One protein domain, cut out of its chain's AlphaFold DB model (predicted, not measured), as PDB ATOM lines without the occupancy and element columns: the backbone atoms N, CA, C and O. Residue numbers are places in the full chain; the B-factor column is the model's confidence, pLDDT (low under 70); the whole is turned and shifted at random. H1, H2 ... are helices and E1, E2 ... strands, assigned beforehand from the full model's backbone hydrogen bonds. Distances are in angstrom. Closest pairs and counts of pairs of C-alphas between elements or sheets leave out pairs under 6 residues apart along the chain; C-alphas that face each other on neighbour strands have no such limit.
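This is residues 2 to 64 of the 387 residues of the protein "Pre-mRNA-processing protein 45" of Dekkera bruxellensis (UniProt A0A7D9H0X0). One long, lone helix, H1, and a narrow two-stranded ribbon, E1 and E2, form the two arms of an open, V-like shape, joined through the long link of residues 28 to 39. The very short helix H2 sits in the loop at the ribbon's far end, and residues 2 to 24 of H1 stand free, with no core between the arms. The printed part has 63 residues, with two named helices and two named strands in the order H1, E1, H2, E2; the sheet, order E1 - E2, is antiparallel, and the class is mixed, helices and strands. The whole is extended, with a radius of gyration of the C-alphas of 20.3 A, and flat, spanning 53 by 42 by 17 A.

H1 is residues 2 to 27, 36.9 A from first to last C-alpha, beginning at C-alpha 2 at (11.110, 36.189, 7.419) and ending at C-alpha 27 at (20.984, 9.399, 30.783). E1 is residues 40 to 44, 12.4 A long. H2 is residues 47 to 50, 5.4 A from first to last C-alpha. E2 is residues 59 to 63, also 12.4 A long, ending at C-alpha 63 at (6.114, -4.936, 15.707).

E1 and E2 are antiparallel neighbours, with 151 degrees between their N-to-C directions. C-alphas that face each other include those of Tyr 41 and Lys 62, 4.6 A apart, and those of Lys 43 and Val 60, also 4.6 A apart. Across the pair, N 42 and O 61 are within hydrogen-bond range at 2.9 A, and N 63 and O 40 at 2.8 A. H1 is apart from E2, and it is apart from H2. In H1 every O i to N i+4 pair is within hydrogen-bond range; H2 is too short for such a pair, and its one O i to N i+3 pair is within range.

The two C-alphas farthest apart are those of Ser 2 and Arg 54, at 55.5 A, and the first and last printed C-alphas, of Ser 2 and Val 64, are 42.9 A apart. The printed part has no cut. The link from H1 to E1 is long, with 12 residues; the link from E1 to H2 is tight, with 2, and that from H2 to E2 is short, with 8. Besides residues 2 to 24, residues 26 to 32 and 50 to 55 stand free. The mean pLDDT of the printed part is 81.4; 18 residues are under 70, namely residue 2, residues 29 to 37 and residues 49 to 56.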
ATOM      1  N   SER A   2      11.400  36.653   6.045       68.00
ATOM      2  CA  SER A   2      11.110  36.189   7.419       68.00
ATOM      3  C   SER A   2      10.444  34.808   7.515       68.00
ATOM      4  O   SER A   2      10.802  34.035   8.395       68.00
ATOM      5  N   GLN A   3       9.524  34.465   6.604       75.50
ATOM      6  CA  GLN A   3       8.802  33.179   6.632       75.50
ATOM      7  C   GLN A   3       9.728  31.963   6.443       75.50
ATOM      8  O   GLN A   3       9.646  31.019   7.218       75.50
ATOM      9  N   ASN A   4      10.681  32.023   5.503       89.69
ATOM     10  CA  ASN A   4      11.666  30.948   5.305       89.69
ATOM     11  C   ASN A   4      12.593  30.775   6.517       89.69
ATOM     12  O   ASN A   4      12.958  29.657   6.864       89.69
ATOM     13  N   VAL A   5      12.973  31.876   7.176       94.25
ATOM     14  CA  VAL A   5      13.792  31.812   8.396       94.25
ATOM     15  C   VAL A   5      12.999  31.179   9.535       94.25
ATOM     16  O   VAL A   5      13.540  30.324  10.230       94.25
ATOM     17  N   ALA A   6      11.724  31.542   9.702       94.38
ATOM     18  CA  ALA A   6      10.852  30.952  10.714       94.38
ATOM     19  C   ALA A   6      10.678  29.438  10.502       94.38
ATOM     20  O   ALA A   6      10.907  28.670  11.431       94.38
ATOM     21  N   GLU A   7      10.402  28.997   9.272       96.06
ATOM     22  CA  GLU A   7      10.245  27.575   8.939       96.06
ATOM     23  C   GLU A   7      11.532  26.763   9.184       96.06
ATOM     24  O   GLU A   7      11.493  25.680   9.771       96.06
ATOM     25  N   ILE A   8      12.697  27.283   8.778       96.06
ATOM     26  CA  ILE A   8      13.993  26.633   9.044       96.06
ATOM     27  C   ILE A   8      14.265  26.590  10.552       96.06
ATOM     28  O   ILE A   8      14.763  25.585  11.064       96.06
ATOM     29  N   THR A   9      13.915  27.650  11.281       96.19
ATOM     30  CA  THR A   9      14.086  27.718  12.739       96.19
ATOM     31  C   THR A   9      13.212  26.680  13.443       96.19
ATOM     32  O   THR A   9      13.691  25.987  14.336       96.19
ATOM     33  N   GLU A  10      11.959  26.510  13.025       96.44
ATOM     34  CA  GLU A  10      11.064  25.484  13.571       96.44
ATOM     35  C   GLU A  10      11.572  24.071  13.266       96.44
ATOM     36  O   GLU A  10      11.739  23.269  14.186       96.44
ATOM     37  N   LYS A  11      11.951  23.787  12.012       96.94
ATOM     38  CA  LYS A  11      12.510  22.482  11.612       96.94
ATOM     39  C   LYS A  11      13.792  22.130  12.371       96.94
ATOM     40  O   LYS A  11      13.958  20.998  12.827       96.94
ATOM     41  N   THR A  12      14.707  23.088  12.513       97.19
ATOM     42  CA  THR A  12      15.962  22.889  13.257       97.19
ATOM     43  C   THR A  12      15.707  22.723  14.748       97.19
ATOM     44  O   THR A  12      16.278  21.819  15.356       97.19
ATOM     45  N   ARG A  13      14.801  23.516  15.332       97.06
ATOM     46  CA  ARG A  13      14.378  23.369  16.727       97.06
ATOM     47  C   ARG A  13      13.806  21.980  16.995       97.06
ATOM     48  O   ARG A  13      14.227  21.341  17.953       97.06
ATOM     49  N   GLU A  14      12.899  21.490  16.154       97.50
ATOM     50  CA  GLU A  14      12.320  20.148  16.293       97.50
ATOM     51  C   GLU A  14      13.371  19.037  16.157       97.50
ATOM     52  O   GLU A  14      13.359  18.070  16.922       97.50
ATOM     53  N   ALA A  15      14.300  19.165  15.205       97.56
ATOM     54  CA  ALA A  15      15.383  18.202  15.019       97.56
ATOM     55  C   ALA A  15      16.328  18.163  16.230       97.56
ATOM     56  O   ALA A  15      16.663  17.084  16.724       97.56
ATOM     57  N   ILE A  16      16.713  19.332  16.749       97.31
ATOM     58  CA  ILE A  16      17.555  19.451  17.943       97.31
ATOM     59  C   ILE A  16      16.823  18.897  19.167       97.31
ATOM     60  O   ILE A  16      17.425  18.147  19.935       97.31
ATOM     61  N   GLN A  17      15.527  19.188  19.322       96.75
ATOM     62  CA  GLN A  17      14.723  18.664  20.425       96.75
ATOM     63  C   GLN A  17      14.714  17.129  20.430       96.75
ATOM     64  O   GLN A  17      14.958  16.532  21.472       96.75
ATOM     65  N   LYS A  18      14.564  16.479  19.266       96.12
ATOM     66  CA  LYS A  18      14.648  15.008  19.152       96.12
ATOM     67  C   LYS A  18      16.000  14.454  19.615       96.12
ATOM     68  O   LYS A  18      16.043  13.431  20.296       96.12
ATOM     69  N   VAL A  19      17.106  15.119  19.267       96.50
ATOM     70  CA  VAL A  19      18.455  14.715  19.710       96.50
ATOM     71  C   VAL A  19      18.624  14.916  21.219       96.50
ATOM     72  O   VAL A  19      19.202  14.055  21.887       96.50
ATOM     73  N   ILE A  20      18.120  16.026  21.762       95.62
ATOM     74  CA  ILE A  20      18.142  16.313  23.201       95.62
ATOM     75  C   ILE A  20      17.327  15.265  23.958       95.62
ATOM     76  O   ILE A  20      17.851  14.667  24.893       95.62
ATOM     77  N   ASP A  21      16.098  14.984  23.528       92.06
ATOM     78  CA  ASP A  21      15.222  14.000  24.161       92.06
ATOM     79  C   ASP A  21      15.847  12.597  24.125       92.06
ATOM     80  O   ASP A  21      15.832  11.892  25.133       92.06
ATOM     81  N   ALA A  22      16.483  12.204  23.015       89.62
ATOM     82  CA  ALA A  22      17.210  10.936  22.920       89.62
ATOM     83  C   ALA A  22      18.384  10.857  23.914       89.62
ATOM     84  O   ALA A  22      18.537   9.854  24.617       89.62
ATOM     85  N   LYS A  23      19.185  11.926  24.028       91.69
ATOM     86  CA  LYS A  23      20.290  11.997  25.000       91.69
ATOM     87  C   LYS A  23      19.777  11.989  26.443       91.69
ATOM     88  O   LYS A  23      20.280  11.208  27.248       91.69
ATOM     89  N   LEU A  24      18.750  12.780  26.760       89.00
ATOM     90  CA  LEU A  24      18.126  12.838  28.088       89.00
ATOM     91  C   LEU A  24      17.486  11.505  28.489       89.00
ATOM     92  O   LEU A  24      17.532  11.123  29.657       89.00
ATOM     93  N   ASN A  25      16.891  10.784  27.540       84.06
ATOM     94  CA  ASN A  25      16.326   9.462  27.794       84.06
ATOM     95  C   ASN A  25      17.421   8.409  28.006       84.06
ATOM     96  O   ASN A  25      17.244   7.531  28.842       84.06
ATOM     97  N   SER A  26      18.576   8.533  27.338       80.12
ATOM     98  CA  SER A  26      19.726   7.646  27.571       80.12
ATOM     99  C   SER A  26      20.413   7.858  28.928       80.12
ATOM    100  O   SER A  26      20.988   6.920  29.470       80.12
ATOM    101  N   SER A  27      20.343   9.068  29.501       78.75
ATOM    102  CA  SER A  27      20.984   9.399  30.783       78.75
ATOM    103  C   SER A  27      20.146   9.048  32.018       78.75
ATOM    104  O   SER A  27      20.661   9.068  33.135       78.75
ATOM    105  N   LYS A  28      18.848   8.766  31.862       74.12
ATOM    106  CA  LYS A  28      17.971   8.402  32.985       74.12
ATOM    107  C   LYS A  28      18.229   6.944  33.384       74.12
ATOM    108  O   LYS A  28      17.869   6.022  32.663       74.12
ATOM    109  N   SER A  29      18.844   6.749  34.554       64.81
ATOM    110  CA  SER A  29      19.253   5.434  35.087       64.81
ATOM    111  C   SER A  29      18.094   4.518  35.495       64.81
ATOM    112  O   SER A  29      18.286   3.309  35.580       64.81
ATOM    113  N   VAL A  30      16.915   5.071  35.783       63.50
ATOM    114  CA  VAL A  30      15.721   4.305  36.151       63.50
ATOM    115  C   VAL A  30      14.677   4.592  35.092       63.50
ATOM    116  O   VAL A  30      14.241   5.729  34.908       63.50
ATOM    117  N   GLN A  31      14.340   3.559  34.339       56.94
ATOM    118  CA  GLN A  31      13.381   3.637  33.258       56.94
ATOM    119  C   GLN A  31      12.006   4.065  33.800       56.94
ATOM    120  O   GLN A  31      11.289   3.257  34.384       56.94
ATOM    121  N   ASN A  32      11.571   5.291  33.504       50.59
ATOM    122  CA  ASN A  32      10.160   5.493  33.186       50.59
ATOM    123  C   ASN A  32       9.957   4.873  31.802       50.59
ATOM    124  O   ASN A  32       9.954   5.580  30.795       50.59
ATOM    125  N   THR A  33       9.850   3.543  31.731       53.69
ATOM    126  CA  THR A  33       9.354   2.900  30.521       53.69
ATOM    127  C   THR A  33       7.879   3.279  30.401       53.69
ATOM    128  O   THR A  33       7.001   2.539  30.845       53.69
ATOM    129  N   SER A  34       7.576   4.424  29.795       56.69
ATOM    130  CA  SER A  34       6.323   4.555  29.059       56.69
ATOM    131  C   SER A  34       6.454   3.619  27.858       56.69
ATOM    132  O   SER A  34       6.819   4.042  26.760       56.69
ATOM    133  N   ILE A  35       6.297   2.317  28.110       57.53
ATOM    134  CA  ILE A  35       6.185   1.312  27.064       57.53
ATOM    135  C   ILE A  35       4.992   1.777  26.247       57.53
ATOM    136  O   ILE A  35       3.883   1.896  26.765       57.53
ATOM    137  N   LYS A  36       5.230   2.124  24.987       64.06
ATOM    138  CA  LYS A  36       4.126   2.235  24.051       64.06
ATOM    139  C   LYS A  36       3.659   0.801  23.836       64.06
ATOM    140  O   LYS A  36       4.243   0.078  23.042       64.06
ATOM    141  N   ASP A  37       2.629   0.381  24.565       66.81
ATOM    142  CA  ASP A  37       1.955  -0.909  24.343       66.81
ATOM    143  C   ASP A  37       1.242  -0.955  22.969       66.81
ATOM    144  O   ASP A  37       0.635  -1.954  22.577       66.81
ATOM    145  N   GLU A  38       1.324   0.139  22.210       79.31
ATOM    146  CA  GLU A  38       0.821   0.295  20.858       79.31
ATOM    147  C   GLU A  38       1.608  -0.581  19.873       79.31
ATOM    148  O   GLU A  38       2.744  -0.300  19.491       79.31
ATOM    149  N   ALA A  39       0.974  -1.665  19.429       85.69
ATOM    150  CA  ALA A  39       1.517  -2.515  18.383       85.69
ATOM    151  C   ALA A  39       1.361  -1.864  17.003       85.69
ATOM    152  O   ALA A  39       0.250  -1.521  16.593       85.69
ATOM    153  N   SER A  40       2.455  -1.785  16.245       91.56
ATOM    154  CA  SER A  40       2.419  -1.325  14.853       91.56
ATOM    155  C   SER A  40       2.305  -2.511  13.893       91.56
ATOM    156  O   SER A  40       2.971  -3.533  14.059       91.56
ATOM    157  N   TYR A  41       1.439  -2.392  12.884       92.69
ATOM    158  CA  TYR A  41       1.245  -3.415  11.853       92.69
ATOM    159  C   TYR A  41       1.789  -2.912  10.521       92.69
ATOM    160  O   TYR A  41       1.279  -1.945   9.957       92.69
ATOM    161  N   ILE A  42       2.809  -3.587   9.996       93.50
ATOM    162  CA  ILE A  42       3.443  -3.251   8.721       93.50
ATOM    163  C   ILE A  42       3.123  -4.343   7.705       93.50
ATOM    164  O   ILE A  42       3.296  -5.532   7.975       93.50
ATOM    165  N   LYS A  43       2.675  -3.951   6.509       92.12
ATOM    166  CA  LYS A  43       2.566  -4.867   5.368       92.12
ATOM    167  C   LYS A  43       3.926  -4.967   4.689       92.12
ATOM    168  O   LYS A  43       4.423  -3.984   4.150       92.12
ATOM    169  N   TYR A  44       4.519  -6.151   4.718       89.31
ATOM    170  CA  TYR A  44       5.804  -6.438   4.103       89.31
ATOM    171  C   TYR A  44       5.628  -7.293   2.850       89.31
ATOM    172  O   TYR A  44       5.050  -8.386   2.887       89.31
ATOM    173  N   THR A  45       6.195  -6.804   1.753       87.81
ATOM    174  CA  THR A  45       6.336  -7.551   0.505       87.81
ATOM    175  C   THR A  45       7.798  -7.982   0.380       87.81
ATOM    176  O   THR A  45       8.661  -7.119   0.209       87.81
ATOM    177  N   PRO A  46       8.119  -9.285   0.487       85.62
ATOM    178  CA  PRO A  46       9.495  -9.740   0.352       85.62
ATOM    179  C   PRO A  46      10.026  -9.466  -1.055       85.62
ATOM    180  O   PRO A  46       9.367  -9.777  -2.045       85.62
ATOM    181  N   SER A  47      11.252  -8.952  -1.146       80.12
ATOM    182  CA  SER A  47      11.941  -8.655  -2.412       80.12
ATOM    183  C   SER A  47      12.059  -9.878  -3.330       80.12
ATOM    184  O   SER A  47      11.984  -9.753  -4.550       80.12
ATOM    185  N   ASN A  48      12.148 -11.078  -2.750       74.56
ATOM    186  CA  ASN A  48      12.180 -12.340  -3.491       74.56
ATOM    187  C   ASN A  48      10.824 -12.714  -4.120       74.56
ATOM    188  O   ASN A  48      10.807 -13.421  -5.122       74.56
ATOM    189  N   ALA A  49       9.701 -12.231  -3.576       65.12
ATOM    190  CA  ALA A  49       8.371 -12.473  -4.141       65.12
ATOM    191  C   ALA A  49       8.041 -11.543  -5.317       65.12
ATOM    192  O   ALA A  49       7.145 -11.853  -6.088       65.12
ATOM    193  N   ILE A  50       8.778 -10.439  -5.488       61.66
ATOM    194  CA  ILE A  50       8.646  -9.541  -6.648       61.66
ATOM    195  C   ILE A  50       9.241 -10.187  -7.915       61.66
ATOM    196  O   ILE A  50       8.825  -9.872  -9.021       61.66
ATOM    197  N   LYS A  51      10.194 -11.120  -7.761       64.56
ATOM    198  CA  LYS A  51      10.864 -11.814  -8.877       64.56
ATOM    199  C   LYS A  51      10.208 -13.140  -9.285       64.56
ATOM    200  O   LYS A  51      10.611 -13.716 -10.287       64.56
ATOM    201  N   SER A  52       9.244 -13.652  -8.520       59.06
ATOM    202  CA  SER A  52       8.548 -14.906  -8.829       59.06
ATOM    203  C   SER A  52       7.064 -14.644  -9.081       59.06
ATOM    204  O   SER A  52       6.391 -14.171  -8.172       59.06
ATOM    205  N   ASP A  53       6.538 -15.049 -10.237       56.50
ATOM    206  CA  ASP A  53       5.124 -14.928 -10.672       56.50
ATOM    207  C   ASP A  53       4.088 -15.679  -9.802       56.50
ATOM    208  O   ASP A  53       2.912 -15.814 -10.142       56.50
ATOM    209  N   ARG A  54       4.493 -16.187  -8.635       57.88
ATOM    210  CA  ARG A  54       3.564 -16.696  -7.627       57.88
ATOM    211  C   ARG A  54       2.964 -15.503  -6.907       57.88
ATOM    212  O   ARG A  54       3.684 -14.851  -6.157       57.88
ATOM    213  N   THR A  55       1.667 -15.265  -7.120       59.00
ATOM    214  CA  THR A  55       0.802 -14.329  -6.376       59.00
ATOM    215  C   THR A  55       1.425 -13.924  -5.038       59.00
ATOM    216  O   THR A  55       1.459 -14.699  -4.079       59.00
ATOM    217  N   GLY A  56       2.043 -12.738  -5.024       61.12
ATOM    218  CA  GLY A  56       2.959 -12.319  -3.968       61.12
ATOM    219  C   GLY A  56       2.252 -12.262  -2.621       61.12
ATOM    220  O   GLY A  56       1.571 -11.287  -2.312       61.12
ATOM    221  N   LYS A  57       2.398 -13.316  -1.811       72.25
ATOM    222  CA  LYS A  57       1.809 -13.384  -0.471       72.25
ATOM    223  C   LYS A  57       2.446 -12.299   0.398       72.25
ATOM    224  O   LYS A  57       3.559 -12.470   0.901       72.25
ATOM    225  N   GLN A  58       1.742 -11.180   0.554       83.12
ATOM    226  CA  GLN A  58       2.104 -10.126   1.494       83.12
ATOM    227  C   GLN A  58       2.019 -10.677   2.917       83.12
ATOM    228  O   GLN A  58       1.111 -11.440   3.250       83.12
ATOM    229  N   ARG A  59       2.976 -10.299   3.762       87.31
ATOM    230  CA  ARG A  59       2.990 -10.672   5.179       87.31
ATOM    231  C   ARG A  59       2.647  -9.441   5.998       87.31
ATOM    232  O   ARG A  59       3.220  -8.382   5.771       87.31
ATOM    233  N   VAL A  60       1.734  -9.572   6.954       91.19
ATOM    234  CA  VAL A  60       1.483  -8.517   7.943       91.19
ATOM    235  C   VAL A  60       2.349  -8.813   9.160       91.19
ATOM    236  O   VAL A  60       2.222  -9.877   9.763       91.19
ATOM    237  N   ILE A  61       3.257  -7.900   9.491       92.19
ATOM    238  CA  ILE A  61       4.185  -8.021  10.615       92.19
ATOM    239  C   ILE A  61       3.694  -7.109  11.732       92.19
ATOM    240  O   ILE A  61       3.509  -5.913  11.518       92.19
ATOM    241  N   LYS A  62       3.503  -7.679  12.922       93.38
ATOM    242  CA  LYS A  62       3.230  -6.935  14.151       93.38
ATOM    243  C   LYS A  62       4.558  -6.646  14.849       93.38
ATOM    244  O   LYS A  62       5.237  -7.585  15.256       93.38
ATOM    245  N   ILE A  63       4.921  -5.375  14.981       92.12
ATOM    246  CA  ILE A  63       6.114  -4.936  15.707       92.12
ATOM    247  C   ILE A  63       5.673  -4.428  17.077       92.12
ATOM    248  O   ILE A  63       4.790  -3.573  17.181       92.12
ATOM    249  N   VAL A  64       6.273  -5.001  18.118       91.19
ATOM    250  CA  VAL A  64       6.048  -4.654  19.523       91.19
ATOM    251  C   VAL A  64       7.412  -4.533  20.188       91.19
ATOM    252  O   VAL A  64       8.242  -5.437  20.042       91.19
TER     253      VAL A  64